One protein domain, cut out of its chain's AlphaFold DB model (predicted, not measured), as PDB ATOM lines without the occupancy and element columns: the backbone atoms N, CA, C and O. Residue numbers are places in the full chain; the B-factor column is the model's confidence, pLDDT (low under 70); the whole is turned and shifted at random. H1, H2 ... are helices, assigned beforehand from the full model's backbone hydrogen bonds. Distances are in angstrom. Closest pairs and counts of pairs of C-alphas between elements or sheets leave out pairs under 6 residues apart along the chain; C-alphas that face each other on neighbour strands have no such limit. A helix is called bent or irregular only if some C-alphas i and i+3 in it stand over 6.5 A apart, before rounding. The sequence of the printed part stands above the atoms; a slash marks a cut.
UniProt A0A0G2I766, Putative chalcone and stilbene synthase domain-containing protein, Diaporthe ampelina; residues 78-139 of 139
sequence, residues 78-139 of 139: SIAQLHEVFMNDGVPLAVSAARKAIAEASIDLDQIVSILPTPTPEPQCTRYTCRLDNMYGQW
ATOM      1  N   SER A  78     240.726 199.676 169.998       91.19
ATOM      2  CA  SER A  78     240.510 198.277 169.635       91.19
ATOM      3  C   SER A  78     239.130 197.784 170.086       91.19
ATOM      4  O   SER A  78     238.518 198.332 171.004       91.19
ATOM      5  N   ILE A  79     238.660 196.683 169.491       89.06
ATOM      6  CA  ILE A  79     237.381 196.051 169.861       89.06
ATOM      7  C   ILE A  79     237.340 195.700 171.358       89.06
ATOM      8  O   ILE A  79     236.299 195.851 171.988       89.06
ATOM      9  N   ALA A  80     238.466 195.282 171.946       88.94
ATOM     10  CA  ALA A  80     238.542 194.970 173.374       88.94
ATOM     11  C   ALA A  80     238.353 196.217 174.257       88.94
ATOM     12  O   ALA A  80     237.625 196.167 175.242       88.94
ATOM     13  N   GLN A  81     238.933 197.354 173.870       88.06
ATOM     14  CA  GLN A  81     238.747 198.617 174.593       88.06
ATOM     15  C   GLN A  81     237.311 199.134 174.456       88.06
ATOM     16  O   GLN A  81     236.734 199.623 175.422       88.06
ATOM     17  N   LEU A  82     236.700 198.986 173.275       89.44
ATOM     18  CA  LEU A  82     235.286 199.315 173.081       89.44
ATOM     19  C   LEU A  82     234.369 198.421 173.932       89.44
ATOM     20  O   LEU A  82     233.408 198.928 174.505       89.44
ATOM     21  N   HIS A  83     234.694 197.130 174.064       88.56
ATOM     22  CA  HIS A  83     233.985 196.197 174.945       88.56
ATOM     23  C   HIS A  83     234.050 196.638 176.411       88.56
ATOM     24  O   HIS A  83     233.034 196.650 177.105       88.56
ATOM     25  N   GLU A  84     235.228 197.037 176.892       89.75
ATOM     26  CA  GLU A  84     235.400 197.524 178.265       89.75
ATOM     27  C   GLU A  84     234.550 198.771 178.537       89.75
ATOM     28  O   GLU A  84     233.863 198.841 179.556       89.75
ATOM     29  N   VAL A  85     234.528 199.722 177.603       90.25
ATOM     30  CA  VAL A  85     233.695 200.932 177.696       90.25
ATOM     31  C   VAL A  85     232.213 200.578 177.668       90.25
ATOM     32  O   VAL A  85     231.436 201.083 178.472       90.25
ATOM     33  N   PHE A  86     231.798 199.664 176.793       87.69
ATOM     34  CA  PHE A  86     230.410 199.216 176.749       87.69
ATOM     35  C   PHE A  86     229.987 198.542 178.063       87.69
ATOM     36  O   PHE A  86     228.903 198.808 178.584       87.69
ATOM     37  N   MET A  87     230.849 197.703 178.635       88.88
ATOM     38  CA  MET A  87     230.612 197.050 179.921       88.88
ATOM     39  C   MET A  87     230.525 198.036 181.089       88.88
ATOM     40  O   MET A  87     229.725 197.822 181.999       88.88
ATOM     41  N   ASN A  88     231.333 199.095 181.070       89.69
ATOM     42  CA  ASN A  88     231.397 200.067 182.158       89.69
ATOM     43  C   ASN A  88     230.315 201.145 182.055       89.69
ATOM     44  O   ASN A  88     229.697 201.465 183.064       89.69
ATOM     45  N   ASP A  89     230.051 201.669 180.859       88.31
ATOM     46  CA  ASP A  89     229.149 202.807 180.646       88.31
ATOM     47  C   ASP A  89     227.814 202.398 180.011       88.31
ATOM     48  O   ASP A  89     226.777 202.988 180.305       88.31
ATOM     49  N   GLY A  90     227.801 201.369 179.160       87.81
ATOM     50  CA  GLY A  90     226.602 200.898 178.458       87.81
ATOM     51  C   GLY A  90     225.700 200.007 179.314       87.81
ATOM     52  O   GLY A  90     224.488 200.231 179.393       87.81
ATOM     53  N   VAL A  91     226.273 199.015 180.001       88.88
ATOM     54  CA  VAL A  91     225.510 198.066 180.836       88.88
ATOM     55  C   VAL A  91     224.713 198.765 181.947       88.88
ATOM     56  O   VAL A  91     223.533 198.442 182.101       88.88
ATOM     57  N   PRO A  92     225.251 199.760 182.682       90.88
ATOM     58  CA  PRO A  92     224.462 200.482 183.682       90.88
ATOM     59  C   PRO A  92     223.239 201.211 183.112       90.88
ATOM     60  O   PRO A  92     222.223 201.328 183.805       90.88
ATOM     61  N   LEU A  93     223.293 201.671 181.857       90.44
ATOM     62  CA  LEU A  93     222.147 202.300 181.188       90.44
ATOM     63  C   LEU A  93     221.054 201.266 180.915       90.44
ATOM     64  O   LEU A  93     219.887 201.521 181.213       90.44
ATOM     65  N   ALA A  94     221.431 200.082 180.426       88.81
ATOM     66  CA  ALA A  94     220.502 198.976 180.203       88.81
ATOM     67  C   ALA A  94     219.849 198.507 181.514       88.81
ATOM     68  O   ALA A  94     218.628 198.369 181.576       88.81
ATOM     69  N   VAL A  95     220.636 198.345 182.583       89.31
ATOM     70  CA  VAL A  95     220.127 197.986 183.920       89.31
ATOM     71  C   VAL A  95     219.156 199.049 184.432       89.31
ATOM     72  O   VAL A  95     218.089 198.717 184.947       89.31
ATOM     73  N   SER A  96     219.497 200.329 184.276       91.62
ATOM     74  CA  SER A  96     218.651 201.440 184.722       91.62
ATOM     75  C   SER A  96     217.333 201.512 183.944       91.62
ATOM     76  O   SER A  96     216.283 201.714 184.552       91.62
ATOM     77  N   ALA A  97     217.360 201.301 182.624       90.88
ATOM     78  CA  ALA A  97     216.154 201.224 181.798       90.88
ATOM     79  C   ALA A  97     215.278 200.024 182.192       90.88
ATOM     80  O   ALA A  97     214.081 200.186 182.420       90.88
ATOM     81  N   ALA A  98     215.871 198.839 182.358       89.12
ATOM     82  CA  ALA A  98     215.142 197.641 182.765       89.12
ATOM     83  C   ALA A  98     214.493 197.807 184.147       89.12
ATOM     84  O   ALA A  98     213.311 197.518 184.307       89.12
ATOM     85  N   ARG A  99     215.217 198.354 185.133       90.12
ATOM     86  CA  ARG A  99     214.673 198.621 186.477       90.12
ATOM     87  C   ARG A  99     213.492 199.584 186.451       90.12
ATOM     88  O   ARG A  99     212.513 199.349 187.148       90.12
ATOM     89  N   LYS A 100     213.560 200.643 185.641       92.50
ATOM     90  CA  LYS A 100     212.442 201.581 185.476       92.50
ATOM     91  C   LYS A 100     211.228 200.922 184.819       92.50
ATOM     92  O   LYS A 100     210.114 201.169 185.260       92.50
ATOM     93  N   ALA A 101     211.438 200.072 183.813       91.25
ATOM     94  CA  ALA A 101     210.351 199.342 183.160       91.25
ATOM     95  C   ALA A 101     209.689 198.320 184.103       91.25
ATOM     96  O   ALA A 101     208.469 198.206 184.125       91.25
ATOM     97  N   ILE A 102     210.483 197.621 184.921       90.69
ATOM     98  CA  ILE A 102     209.990 196.694 185.953       90.69
ATOM     99  C   ILE A 102     209.197 197.453 187.025       90.69
ATOM    100  O   ILE A 102     208.117 197.018 187.412       90.69
ATOM    101  N   ALA A 103     209.698 198.615 187.457       91.31
ATOM    102  CA  ALA A 103     209.003 199.469 188.416       91.31
ATOM    103  C   ALA A 103     207.658 199.984 187.875       91.31
ATOM    104  O   ALA A 103     206.685 200.018 188.620       91.31
ATOM    105  N   GLU A 104     207.580 200.348 186.591       91.94
ATOM    106  CA  GLU A 104     206.319 200.734 185.942       91.94
ATOM    107  C   GLU A 104     205.347 199.553 185.818       91.94
ATOM    108  O   GLU A 104     204.158 199.710 186.077       91.94
ATOM    109  N   ALA A 105     205.862 198.362 185.500       89.75
ATOM    110  CA  ALA A 105     205.069 197.138 185.452       89.75
ATOM    111  C   ALA A 105     204.576 196.682 186.839       89.75
ATOM    112  O   ALA A 105     203.668 195.855 186.910       89.75
ATOM    113  N   SER A 106     205.147 197.219 187.926       90.62
ATOM    114  CA  SER A 106     204.826 196.870 189.316       90.62
ATOM    115  C   SER A 106     204.907 195.359 189.591       90.62
ATOM    116  O   SER A 106     204.079 194.813 190.322       90.62
ATOM    117  N   ILE A 107     205.897 194.697 188.985       87.81
ATOM    118  CA  ILE A 107     206.183 193.265 189.150       87.81
ATOM    119  C   ILE A 107     207.446 193.054 189.985       87.81
ATOM    120  O   ILE A 107     208.369 193.875 189.952       87.81
ATOM    121  N   ASP A 108     207.505 191.925 190.679       86.62
ATOM    122  CA  ASP A 108     208.703 191.487 191.395       86.62
ATOM    123  C   ASP A 108     209.680 190.767 190.443       86.62
ATOM    124  O   ASP A 108     209.304 190.252 189.387       86.62
ATOM    125  N   LEU A 109     210.975 190.755 190.785       81.06
ATOM    126  CA  LEU A 109     212.023 190.188 189.920       81.06
ATOM    127  C   LEU A 109     211.874 188.674 189.700       81.06
ATOM    128  O   LEU A 109     212.280 188.165 188.657       81.06
ATOM    129  N   ASP A 110     211.282 187.965 190.656       85.12
ATOM    130  CA  ASP A 110     210.987 186.532 190.583       85.12
ATOM    131  C   ASP A 110     209.865 186.198 189.584       85.12
ATOM    132  O   ASP A 110     209.745 185.053 189.145       85.12
ATOM    133  N   GLN A 111     209.079 187.194 189.166       81.56
ATOM    134  CA  GLN A 111     208.013 187.045 188.172       81.56
ATOM    135  C   GLN A 111     208.528 187.130 186.727       81.56
ATOM    136  O   GLN A 111     207.774 186.887 185.779       81.56
ATOM    137  N   ILE A 112     209.810 187.456 186.526       84.62
ATOM    138  CA  ILE A 112     210.428 187.531 185.198       84.62
ATOM    139  C   ILE A 112     210.815 186.122 184.734       84.62
ATOM    140  O   ILE A 112     211.785 185.533 185.198       84.62
ATOM    141  N   VAL A 113     210.065 185.588 183.767       83.06
ATOM    142  CA  VAL A 113     210.254 184.214 183.256       83.06
ATOM    143  C   VAL A 113     211.288 184.133 182.129       83.06
ATOM    144  O   VAL A 113     211.961 183.118 181.962       83.06
ATOM    145  N   SER A 114     211.409 185.186 181.319       80.25
ATOM    146  CA  SER A 114     212.285 185.185 180.147       80.25
ATOM    147  C   SER A 114     212.841 186.568 179.856       80.25
ATOM    148  O   SER A 114     212.092 187.544 179.836       80.25
ATOM    149  N   ILE A 115     214.131 186.627 179.538       81.56
ATOM    150  CA  ILE A 115     214.824 187.840 179.105       81.56
ATOM    151  C   ILE A 115     215.253 187.639 177.654       81.56
ATOM    152  O   ILE A 115     215.917 186.659 177.321       81.56
ATOM    153  N   LEU A 116     214.862 188.570 176.784       81.62
ATOM    154  CA  LEU A 116     215.152 188.526 175.351       81.62
ATOM    155  C   LEU A 116     215.894 189.805 174.936       81.62
ATOM    156  O   LEU A 116     215.254 190.806 174.611       81.62
ATOM    157  N   PRO A 117     217.237 189.809 174.950       72.50
ATOM    158  CA  PRO A 117     218.011 190.921 174.421       72.50
ATOM    159  C   PRO A 117     218.034 190.886 172.895       72.50
ATOM    160  O   PRO A 117     218.092 189.821 172.278       72.50
ATOM    161  N   THR A 118     218.054 192.062 172.277       72.12
ATOM    162  CA  THR A 118     218.285 192.185 170.839       72.12
ATOM    163  C   THR A 118     219.787 192.194 170.535       72.12
ATOM    164  O   THR A 118     220.566 192.803 171.275       72.12
ATOM    165  N   PRO A 119     220.229 191.538 169.446       52.59
ATOM    166  CA  PRO A 119     221.620 191.611 169.024       52.59
ATOM    167  C   PRO A 119     221.950 193.045 168.581       52.59
ATOM    168  O   PRO A 119     221.287 193.615 167.716       52.59
ATOM    169  N   THR A 120     222.978 193.628 169.193       54.88
ATOM    170  CA  THR A 120     223.572 194.938 168.853       54.88
ATOM    171  C   THR A 120     225.064 194.709 168.496       54.88
ATOM    172  O   THR A 120     225.446 193.541 168.423       54.88
ATOM    173  N   PRO A 121     225.905 195.716 168.154       54.56
ATOM    174  CA  PRO A 121     227.127 195.573 167.332       54.56
ATOM    175  C   PRO A 121     228.292 194.794 167.975       54.56
ATOM    176  O   PRO A 121     229.435 194.888 167.531       54.56
ATOM    177  N   GLU A 122     228.019 194.014 169.011       52.75
ATOM    178  CA  GLU A 122     228.991 193.293 169.793       52.75
ATOM    179  C   GLU A 122     228.836 191.769 169.671       52.75
ATOM    180  O   GLU A 122     227.764 191.223 169.942       52.75
ATOM    181  N   PRO A 123     229.909 191.041 169.316       52.50
ATOM    182  CA  PRO A 123     229.828 189.606 169.050       52.50
ATOM    183  C   PRO A 123     229.629 188.719 170.296       52.50
ATOM    184  O   PRO A 123     229.446 187.515 170.144       52.50
ATOM    185  N   GLN A 124     229.644 189.261 171.524       52.44
ATOM    186  CA  GLN A 124     229.565 188.475 172.773       52.44
ATOM    187  C   GLN A 124     228.247 188.655 173.548       52.44
ATOM    188  O   GLN A 124     228.238 188.764 174.775       52.44
ATOM    189  N   CYS A 125     227.119 188.630 172.833       49.41
ATOM    190  CA  CYS A 125     225.764 188.782 173.383       49.41
ATOM    191  C   CYS A 125     225.455 187.849 174.582       49.41
ATOM    192  O   CYS A 125     224.697 188.218 175.474       49.41
ATOM    193  N   THR A 126     226.080 186.668 174.655       48.97
ATOM    194  CA  THR A 126     225.817 185.660 175.699       48.97
ATOM    195  C   THR A 126     226.391 186.015 177.077       48.97
ATOM    196  O   THR A 126     225.861 185.567 178.086       48.97
ATOM    197  N   ARG A 127     227.462 186.822 177.164       52.31
ATOM    198  CA  ARG A 127     228.003 187.268 178.469       52.31
ATOM    199  C   ARG A 127     227.210 188.435 179.061       52.31
ATOM    200  O   ARG A 127     227.215 188.602 180.277       52.31
ATOM    201  N   TYR A 128     226.512 189.203 178.226       53.41
ATOM    202  CA  TYR A 128     225.682 190.328 178.656       53.41
ATOM    203  C   TYR A 128     224.424 189.889 179.382       53.41
ATOM    204  O   TYR A 128     224.148 190.405 180.461       53.41
ATOM    205  N   THR A 129     223.717 188.896 178.844       54.66
ATOM    206  CA  THR A 129     222.593 188.245 179.532       54.66
ATOM    207  C   THR A 129     223.025 187.696 180.877       54.66
ATOM    208  O   THR A 129     222.435 188.047 181.889       54.66
ATOM    209  N   CYS A 130     224.130 186.947 180.916       51.03
ATOM    210  CA  CYS A 130     224.627 186.386 182.167       51.03
ATOM    211  C   CYS A 130     225.060 187.464 183.168       51.03
ATOM    212  O   CYS A 130     224.919 187.250 184.364       51.03
ATOM    213  N   ARG A 131     225.589 188.616 182.730       52.53
ATOM    214  CA  ARG A 131     225.942 189.717 183.642       52.53
ATOM    215  C   ARG A 131     224.715 190.477 184.132       52.53
ATOM    216  O   ARG A 131     224.709 190.861 185.296       52.53
ATOM    217  N   LEU A 132     223.701 190.667 183.289       53.47
ATOM    218  CA  LEU A 132     222.407 191.192 183.720       53.47
ATOM    219  C   LEU A 132     221.808 190.253 184.774       53.47
ATOM    220  O   LEU A 132     221.609 190.698 185.900       53.47
ATOM    221  N   ASP A 133     221.676 188.958 184.483       53.81
ATOM    222  CA  ASP A 133     221.173 187.940 185.421       53.81
ATOM    223  C   ASP A 133     221.961 187.917 186.743       53.81
ATOM    224  O   ASP A 133     221.384 187.932 187.828       53.81
ATOM    225  N   ASN A 134     223.295 187.956 186.675       53.31
ATOM    226  CA  ASN A 134     224.160 187.910 187.858       53.31
ATOM    227  C   ASN A 134     224.146 189.233 188.660       53.31
ATOM    228  O   ASN A 134     224.351 189.224 189.869       53.31
ATOM    229  N   MET A 135     223.850 190.373 188.022       51.47
ATOM    230  CA  MET A 135     223.610 191.656 188.705       51.47
ATOM    231  C   MET A 135     222.211 191.754 189.337       51.47
ATOM    232  O   MET A 135     222.019 192.561 190.250       51.47
ATOM    233  N   TYR A 136     221.244 190.947 188.891       49.44
ATOM    234  CA  TYR A 136     219.953 190.788 189.570       49.44
ATOM    235  C   TYR A 136     220.044 189.854 190.792       49.44
ATOM    236  O   TYR A 136     219.273 190.034 191.727       49.44
ATOM    237  N   GLY A 137     221.011 188.926 190.837       40.84
ATOM    238  CA  GLY A 137     221.207 187.967 191.938       40.84
ATOM    239  C   GLY A 137     222.061 188.425 193.134       40.84
ATOM    240  O   GLY A 137     222.303 187.620 194.028       40.84
ATOM    241  N   GLN A 138     222.549 189.673 193.166       37.56
ATOM    242  CA  GLN A 138     223.345 190.226 194.283       37.56
ATOM    243  C   GLN A 138     222.646 191.388 195.011       37.56
ATOM    244  O   GLN A 138     223.252 192.441 195.229       37.56
ATOM    245  N   TRP A 139     221.379 191.198 195.385       36.94
ATOM    246  CA  TRP A 139     220.660 192.052 196.339       36.94
ATOM    247  C   TRP A 139     220.059 191.197 197.447       36.94
ATOM    248  O   TRP A 139     219.408 190.188 197.103       36.94
TER     249      TRP A 139
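What this domain is: This is residues 78 to 139 of the 139 residues of the protein "Putative chalcone and stilbene synthase domain-containing protein" of Diaporthe ampelina (UniProt A0A0G2I766). One long, kinked helix, H1, makes the long axis; past its end the chain folds back in a wide loop of residues 106 to 124, and a short helix, H2, then slants past the middle part of H1 with only a thin approach between the two. Residues 103 to 108, at the turn, stick out at one end. You have 62 residues here, with two named helices in the order H1, H2 and no named strand: the class is all helix. The whole is only just compact, close to loose, with a radius of gyration of the C-alphas of 12.7 A, and only just elongated, with spans of 41 by 21 by 19 A.

How they stand to each other: Start with H1, residues 79 to 105, and look near residue 86 for a kink of 39 degrees. H1 is neither bent nor irregular, but only just: C-alphas 88 and 91 are 6.4 A apart. Then go to H2, residues 125 to 136, which is close to H1 but not clearly touching: the closest C-alphas, those of Val 95 and Leu 132, are 7.2 A apart. Their lines stand at a steep tilt of 50 degrees, and they run the same way. In the backbone, 20 of 23 O i to N i+4 pairs are within hydrogen-bond range in H1, and 6 of 8 in H2.

Where its parts are: Find C-alpha 79 at (237.381, 196.051, 169.861); from there H1 runs 35.9 A to C-alpha 105 at (205.069, 197.138, 185.452). H2 begins at Cys 125 and runs 17.3 A to C-alpha 136 at (219.953, 190.788, 189.570).

The domain as a whole: The C-alphas farthest apart are those of Ser 78 and Ser 106, at 40.8 A. The printed part has no cut, and the link from H1 to H2, 19 residues, is long. Check the B-factor column at residues 119 to 139: there the model's pLDDT is under 70.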